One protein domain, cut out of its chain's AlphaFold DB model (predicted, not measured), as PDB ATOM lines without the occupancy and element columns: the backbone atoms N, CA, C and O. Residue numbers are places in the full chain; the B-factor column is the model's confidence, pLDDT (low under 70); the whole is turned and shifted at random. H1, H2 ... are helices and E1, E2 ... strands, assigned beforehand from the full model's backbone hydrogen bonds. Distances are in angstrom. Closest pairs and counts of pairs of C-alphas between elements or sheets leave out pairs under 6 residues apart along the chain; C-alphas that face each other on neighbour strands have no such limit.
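AT A GLANCE: This is residues 309 to 363 of the 375 residues of the protein "Hypothetical protein" of Spirometra erinaceieuropaei (UniProt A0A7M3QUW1). The long helix H3 and the extended strand E1 make an open V, joined at residues 346 and 347, and two short helices, H1 and H2, stand at a steep angle to each other on the side of E1 away from H3. H3 is the arm of this loose shape: its residues 347 to 352 and 355 to 363 stand free and stick out from the rest. The printed part has 55 residues, with three named helices and one named strand in the order H1, H2, E1, H3, and its class is mostly helix. It is loose, with a radius of gyration of the C-alphas of 12.9 A, and spans 34 by 26 by 20 A.

HOW THE PARTS SIT: Begin with the longest helix, H3, residues 347 to 363, and step back to E1, the strand of residues 340 to 346, which pairs with no named strand. Their closest C-alphas are those of Val 345 and Leu 351, 6.4 A apart. Next look at H2, residues 324 to 332: its closest C-alpha to E1 is that of Arg 331, 6.7 A from that of Pro 342. H1, residues 309 to 316, and E1 are near each other, with 7 pairs of C-alphas within 10 A. H1 and H2 are close but not clearly touching, their closest C-alphas being those of Leu 315 and Arg 331, 7.6 A apart. They run opposite ways at a steep tilt of 56 degrees. H3 is apart from H1 and from H2. In the backbones of H1, H2 and H3, every O i to N i+4 pair is within hydrogen-bond range.

IN THESE COORDINATES: Find C-alpha 347 at (30.052, 17.018, 34.116); from there H3 runs 25.0 A to C-alpha 363 at (46.416, 35.883, 35.047). E1 begins at C-alpha 340, at (25.299, 37.349, 39.162), and runs 18.6 A to C-alpha 346. H2 measures 12.5 A from C-alpha 324 to C-alpha 332. H1 measures 10.6 A, beginning at C-alpha 309, at (12.707, 39.726, 30.243).

THE WHOLE: The two C-alphas farthest apart are those of Leu 325 and Asp 363, at 36.2 A. Without the stretches that stand free, the body has 40 residues, spans 26 by 25 by 18 A and has a radius of gyration of 10.2 A. The printed part has no cut. The link from E1 to H3 is tight, and those from H1 to H2 and from H2 to E1 are short, with 7 residues each. In the B-factor column the mean pLDDT of the printed part is 90.4, and no printed residue is under 70; the mean of H3 is 86.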
ATOM      1  N   SER A 309      13.611  40.787  30.702       91.75
ATOM      2  CA  SER A 309      12.707  39.726  30.243       91.75
ATOM      3  C   SER A 309      13.448  38.450  29.827       91.75
ATOM      4  O   SER A 309      12.987  37.361  30.160       91.75
ATOM      5  N   GLN A 310      14.613  38.554  29.177       91.62
ATOM      6  CA  GLN A 310      15.468  37.399  28.866       91.62
ATOM      7  C   GLN A 310      15.993  36.727  30.144       91.62
ATOM      8  O   GLN A 310      15.933  35.502  30.261       91.62
ATOM      9  N   ILE A 311      16.440  37.521  31.124       91.81
ATOM     10  CA  ILE A 311      16.886  37.036  32.438       91.81
ATOM     11  C   ILE A 311      15.739  36.310  33.159       91.81
ATOM     12  O   ILE A 311      15.929  35.190  33.628       91.81
ATOM     13  N   ASN A 312      14.532  36.884  33.199       92.12
ATOM     14  CA  ASN A 312      13.383  36.250  33.854       92.12
ATOM     15  C   ASN A 312      13.003  34.907  33.202       92.12
ATOM     16  O   ASN A 312      12.880  33.906  33.910       92.12
ATOM     17  N   VAL A 313      12.907  34.850  31.869       93.25
ATOM     18  CA  VAL A 313      12.602  33.614  31.115       93.25
ATOM     19  C   VAL A 313      13.645  32.520  31.375       93.25
ATOM     20  O   VAL A 313      13.287  31.353  31.569       93.25
ATOM     21  N   TYR A 314      14.929  32.888  31.433       92.56
ATOM     22  CA  TYR A 314      16.013  31.975  31.802       92.56
ATOM     23  C   TYR A 314      15.866  31.460  33.241       92.56
ATOM     24  O   TYR A 314      15.978  30.264  33.495       92.56
ATOM     25  N   LEU A 315      15.574  32.342  34.200       92.31
ATOM     26  CA  LEU A 315      15.467  31.967  35.610       92.31
ATOM     27  C   LEU A 315      14.223  31.111  35.908       92.31
ATOM     28  O   LEU A 315      14.267  30.268  36.808       92.31
ATOM     29  N   GLU A 316      13.113  31.292  35.194       92.00
ATOM     30  CA  GLU A 316      11.886  30.486  35.347       92.00
ATOM     31  C   GLU A 316      11.985  29.075  34.743       92.00
ATOM     32  O   GLU A 316      11.279  28.159  35.193       92.00
ATOM     33  N   THR A 317      12.883  28.897  33.771       91.50
ATOM     34  CA  THR A 317      13.086  27.651  33.022       91.50
ATOM     35  C   THR A 317      14.289  26.880  33.583       91.50
ATOM     36  O   THR A 317      15.426  27.216  33.256       91.50
ATOM     37  N   PRO A 318      14.100  25.840  34.422       88.94
ATOM     38  CA  PRO A 318      15.225  25.069  34.948       88.94
ATOM     39  C   PRO A 318      15.991  24.363  33.810       88.94
ATOM     40  O   PRO A 318      15.354  23.794  32.916       88.94
ATOM     41  N   PRO A 319      17.340  24.357  33.826       88.44
ATOM     42  CA  PRO A 319      18.146  23.674  32.818       88.44
ATOM     43  C   PRO A 319      17.818  22.180  32.683       88.44
ATOM     44  O   PRO A 319      17.550  21.492  33.668       88.44
ATOM     45  N   ALA A 320      17.889  21.654  31.457       84.06
ATOM     46  CA  ALA A 320      17.515  20.274  31.153       84.06
ATOM     47  C   ALA A 320      18.301  19.248  31.995       84.06
ATOM     48  O   ALA A 320      19.535  19.211  31.969       84.06
ATOM     49  N   GLY A 321      17.578  18.397  32.729       82.88
ATOM     50  CA  GLY A 321      18.147  17.402  33.647       82.88
ATOM     51  C   GLY A 321      18.606  17.961  35.002       82.88
ATOM     52  O   GLY A 321      19.349  17.282  35.705       82.88
ATOM     53  N   LEU A 322      18.211  19.183  35.368       87.56
ATOM     54  CA  LEU A 322      18.433  19.774  36.690       87.56
ATOM     55  C   LEU A 322      17.077  19.935  37.402       87.56
ATOM     56  O   LEU A 322      16.108  20.400  36.804       87.56
ATOM     57  N   ASP A 323      16.993  19.514  38.665       88.94
ATOM     58  CA  ASP A 323      15.763  19.604  39.459       88.94
ATOM     59  C   ASP A 323      15.308  21.066  39.645       88.94
ATOM     60  O   ASP A 323      16.097  21.949  39.995       88.94
ATOM     61  N   ARG A 324      14.005  21.306  39.451       90.94
ATOM     62  CA  ARG A 324      13.345  22.598  39.669       90.94
ATOM     63  C   ARG A 324      13.546  23.106  41.098       90.94
ATOM     64  O   ARG A 324      13.737  24.311  41.250       90.94
ATOM     65  N   LEU A 325      13.541  22.237  42.112       92.69
ATOM     66  CA  LEU A 325      13.761  22.656  43.503       92.69
ATOM     67  C   LEU A 325      15.203  23.129  43.725       92.69
ATOM     68  O   LEU A 325      15.416  24.207  44.272       92.69
ATOM     69  N   VAL A 326      16.193  22.384  43.221       92.81
ATOM     70  CA  VAL A 326      17.617  22.769  43.290       92.81
ATOM     71  C   VAL A 326      17.884  24.068  42.515       92.81
ATOM     72  O   VAL A 326      18.622  24.932  42.989       92.81
ATOM     73  N   TRP A 327      17.240  24.253  41.357       94.69
ATOM     74  CA  TRP A 327      17.316  25.499  40.587       94.69
ATOM     75  C   TRP A 327      16.685  26.690  41.325       94.69
ATOM     76  O   TRP A 327      17.264  27.773  41.356       94.69
ATOM     77  N   GLN A 328      15.524  26.500  41.960       94.25
ATOM     78  CA  GLN A 328      14.879  27.531  42.782       94.25
ATOM     79  C   GLN A 328      15.717  27.885  44.018       94.25
ATOM     80  O   GLN A 328      15.866  29.067  44.322       94.25
ATOM     81  N   GLN A 329      16.330  26.897  44.674       94.81
ATOM     82  CA  GLN A 329      17.214  27.123  45.816       94.81
ATOM     83  C   GLN A 329      18.444  27.954  45.417       94.81
ATOM     84  O   GLN A 329      18.709  28.981  46.029       94.81
ATOM     85  N   ALA A 330      19.126  27.613  44.319       95.19
ATOM     86  CA  ALA A 330      20.262  28.401  43.825       95.19
ATOM     87  C   ALA A 330      19.879  29.780  43.244       95.19
ATOM     88  O   ALA A 330      20.744  30.626  43.026       95.19
ATOM     89  N   ARG A 331      18.591  30.048  42.992       94.12
ATOM     90  CA  ARG A 331      18.109  31.415  42.735       94.12
ATOM     91  C   ARG A 331      17.990  32.234  44.022       94.12
ATOM     92  O   ARG A 331      18.216  33.439  43.966       94.12
ATOM     93  N   ALA A 332      17.636  31.603  45.142       94.44
ATOM     94  CA  ALA A 332      17.553  32.243  46.455       94.44
ATOM     95  C   ALA A 332      18.942  32.432  47.097       94.44
ATOM     96  O   ALA A 332      19.233  33.505  47.614       94.44
ATOM     97  N   ASP A 333      19.824  31.436  46.972       95.62
ATOM     98  CA  ASP A 333      21.198  31.440  47.505       95.62
ATOM     99  C   ASP A 333      22.198  32.230  46.630       95.62
ATOM    100  O   ASP A 333      23.416  32.058  46.746       95.62
ATOM    101  N   ASN A 334      21.709  33.067  45.709       95.50
ATOM    102  CA  ASN A 334      22.545  33.873  44.826       95.50
ATOM    103  C   ASN A 334      23.105  35.091  45.591       95.50
ATOM    104  O   ASN A 334      22.327  35.960  45.985       95.50
ATOM    105  N   PRO A 335      24.435  35.209  45.789       95.19
ATOM    106  CA  PRO A 335      25.007  36.227  46.674       95.19
ATOM    107  C   PRO A 335      24.983  37.660  46.113       95.19
ATOM    108  O   PRO A 335      25.294  38.589  46.855       95.19
ATOM    109  N   ALA A 336      24.646  37.859  44.833       94.31
ATOM    110  CA  ALA A 336      24.457  39.186  44.231       94.31
ATOM    111  C   ALA A 336      23.484  39.101  43.032       94.31
ATOM    112  O   ALA A 336      23.935  39.051  41.887       94.31
ATOM    113  N   PRO A 337      22.157  39.021  43.253       90.50
ATOM    114  CA  PRO A 337      21.173  38.729  42.200       90.50
ATOM    115  C   PRO A 337      20.986  39.846  41.157       90.50
ATOM    116  O   PRO A 337      20.321  39.636  40.147       90.50
ATOM    117  N   ASP A 338      21.572  41.017  41.396       89.38
ATOM    118  CA  ASP A 338      21.685  42.155  40.481       89.38
ATOM    119  C   ASP A 338      22.805  41.980  39.438       89.38
ATOM    120  O   ASP A 338      22.695  42.469  38.315       89.38
ATOM    121  N   ARG A 339      23.888  41.283  39.808       90.75
ATOM    122  CA  ARG A 339      25.129  41.181  39.020       90.75
ATOM    123  C   ARG A 339      25.486  39.755  38.609       90.75
ATOM    124  O   ARG A 339      26.224  39.560  37.642       90.75
ATOM    125  N   LEU A 340      25.015  38.763  39.355       94.25
ATOM    126  CA  LEU A 340      25.299  37.349  39.162       94.25
ATOM    127  C   LEU A 340      24.049  36.597  38.714       94.25
ATOM    128  O   LEU A 340      22.964  36.782  39.261       94.25
ATOM    129  N   ILE A 341      24.230  35.663  37.785       94.62
ATOM    130  CA  ILE A 341      23.202  34.713  37.355       94.62
ATOM    131  C   ILE A 341      23.657  33.278  37.685       94.62
ATOM    132  O   ILE A 341      24.832  32.955  37.469       94.62
ATOM    133  N   PRO A 342      22.793  32.401  38.241       95.25
ATOM    134  CA  PRO A 342      23.101  30.978  38.358       95.25
ATOM    135  C   PRO A 342      23.264  30.366  36.964       95.25
ATOM    136  O   PRO A 342      22.481  30.650  36.064       95.25
ATOM    137  N   VAL A 343      24.267  29.509  36.789       93.94
ATOM    138  CA  VAL A 343      24.552  28.789  35.542       93.94
ATOM    139  C   VAL A 343      24.810  27.316  35.877       93.94
ATOM    140  O   VAL A 343      25.551  27.032  36.826       93.94
ATOM    141  N   PRO A 344      24.214  26.353  35.147       92.75
ATOM    142  CA  PRO A 344      24.494  24.937  35.353       92.75
ATOM    143  C   PRO A 344      25.948  24.600  34.987       92.75
ATOM    144  O   PRO A 344      26.505  25.132  34.029       92.75
ATOM    145  N   VAL A 345      26.548  23.682  35.741       92.56
ATOM    146  CA  VAL A 345      27.871  23.099  35.479       92.56
ATOM    147  C   VAL A 345      27.675  21.594  35.342       92.56
ATOM    148  O   VAL A 345      27.433  20.904  36.335       92.56
ATOM    149  N   VAL A 346      27.714  21.085  34.112       91.19
ATOM    150  CA  VAL A 346      27.357  19.703  33.770       91.19
ATOM    151  C   VAL A 346      28.618  18.899  33.444       91.19
ATOM    152  O   VAL A 346      29.259  19.074  32.408       91.19
ATOM    153  N   GLY A 347      28.969  17.972  34.335       89.88
ATOM    154  CA  GLY A 347      30.052  17.018  34.116       89.88
ATOM    155  C   GLY A 347      31.470  17.591  34.227       89.88
ATOM    156  O   GLY A 347      31.708  18.767  34.517       89.88
ATOM    157  N   PHE A 348      32.456  16.726  33.969       88.50
ATOM    158  CA  PHE A 348      33.877  17.084  34.061       88.50
ATOM    159  C   PHE A 348      34.320  18.101  32.999       88.50
ATOM    160  O   PHE A 348      35.267  18.847  33.243       88.50
ATOM    161  N   ALA A 349      33.647  18.157  31.845       85.81
ATOM    162  CA  ALA A 349      33.971  19.094  30.769       85.81
ATOM    163  C   ALA A 349      33.693  20.550  31.180       85.81
ATOM    164  O   ALA A 349      34.595  21.388  31.110       85.81
ATOM    165  N   ASP A 350      32.491  20.835  31.693       88.38
ATOM    166  CA  ASP A 350      32.137  22.162  32.212       88.38
ATOM    167  C   ASP A 350      32.997  22.551  33.417       88.38
ATOM    168  O   ASP A 350      33.423  23.702  33.523       88.38
ATOM    169  N   LEU A 351      33.304  21.600  34.306       89.81
ATOM    170  CA  LEU A 351      34.157  21.860  35.467       89.81
ATOM    171  C   LEU A 351      35.616  22.152  35.066       89.81
ATOM    172  O   LEU A 351      36.233  23.053  35.640       89.81
ATOM    173  N   LYS A 352      36.166  21.446  34.062       89.12
ATOM    174  CA  LYS A 352      37.495  21.752  33.500       89.12
ATOM    175  C   LYS A 352      37.494  23.133  32.843       89.12
ATOM    176  O   LYS A 352      38.402  23.910  33.130       89.12
ATOM    177  N   ARG A 353      36.483  23.448  32.019       85.12
ATOM    178  CA  ARG A 353      36.326  24.771  31.389       85.12
ATOM    179  C   ARG A 353      36.311  25.869  32.450       85.12
ATOM    180  O   ARG A 353      37.210  26.696  32.467       85.12
ATOM    181  N   ARG A 354      35.409  25.778  33.432       89.25
ATOM    182  CA  ARG A 354      35.291  26.765  34.516       89.25
ATOM    183  C   ARG A 354      36.600  26.979  35.283       89.25
ATOM    184  O   ARG A 354      36.907  28.103  35.672       89.25
ATOM    185  N   ARG A 355      37.392  25.920  35.492       89.38
ATOM    186  CA  ARG A 355      38.728  26.027  36.097       89.38
ATOM    187  C   ARG A 355      39.726  26.754  35.184       89.38
ATOM    188  O   ARG A 355      40.549  27.508  35.696       89.38
ATOM    189  N   ALA A 356      39.677  26.538  33.870       85.00
ATOM    190  CA  ALA A 356      40.485  27.289  32.911       85.00
ATOM    191  C   ALA A 356      40.085  28.775  32.899       85.00
ATOM    192  O   ALA A 356      40.958  29.621  33.075       85.00
ATOM    193  N   ASP A 357      38.786  29.082  32.831       83.56
ATOM    194  CA  ASP A 357      38.238  30.448  32.878       83.56
ATOM    195  C   ASP A 357      38.737  31.209  34.124       83.56
ATOM    196  O   ASP A 357      39.216  32.341  34.040       83.56
ATOM    197  N   GLN A 358      38.703  30.556  35.291       87.94
ATOM    198  CA  GLN A 358      39.217  31.104  36.552       87.94
ATOM    199  C   GLN A 358      40.730  31.380  36.515       87.94
ATOM    200  O   GLN A 358      41.175  32.410  37.021       87.94
ATOM    201  N   LEU A 359      41.529  30.486  35.924       86.88
ATOM    202  CA  LEU A 359      42.980  30.671  35.797       86.88
ATOM    203  C   LEU A 359      43.333  31.790  34.805       86.88
ATOM    204  O   LEU A 359      44.240  32.577  35.081       86.88
ATOM    205  N   LEU A 360      42.596  31.895  33.695       80.69
ATOM    206  CA  LEU A 360      42.726  32.975  32.715       80.69
ATOM    207  C   LEU A 360      42.420  34.335  33.352       80.69
ATOM    208  O   LEU A 360      43.249  35.242  33.275       80.69
ATOM    209  N   PHE A 361      41.291  34.452  34.057       82.62
ATOM    210  CA  PHE A 361      40.912  35.675  34.765       82.62
ATOM    211  C   PHE A 361      41.956  36.081  35.818       82.62
ATOM    212  O   PHE A 361      42.335  37.250  35.901       82.62
ATOM    213  N   VAL A 362      42.488  35.129  36.595       85.44
ATOM    214  CA  VAL A 362      43.547  35.406  37.582       85.44
ATOM    215  C   VAL A 362      44.831  35.919  36.919       85.44
ATOM    216  O   VAL A 362      45.449  36.849  37.444       85.44
ATOM    217  N   ASP A 363      45.237  35.382  35.766       82.50
ATOM    218  CA  ASP A 363      46.416  35.883  35.047       82.50
ATOM    219  C   ASP A 363      46.172  37.256  34.391       82.50
ATOM    220  O   ASP A 363      47.049  38.121  34.452       82.50
TER     221      ASP A 363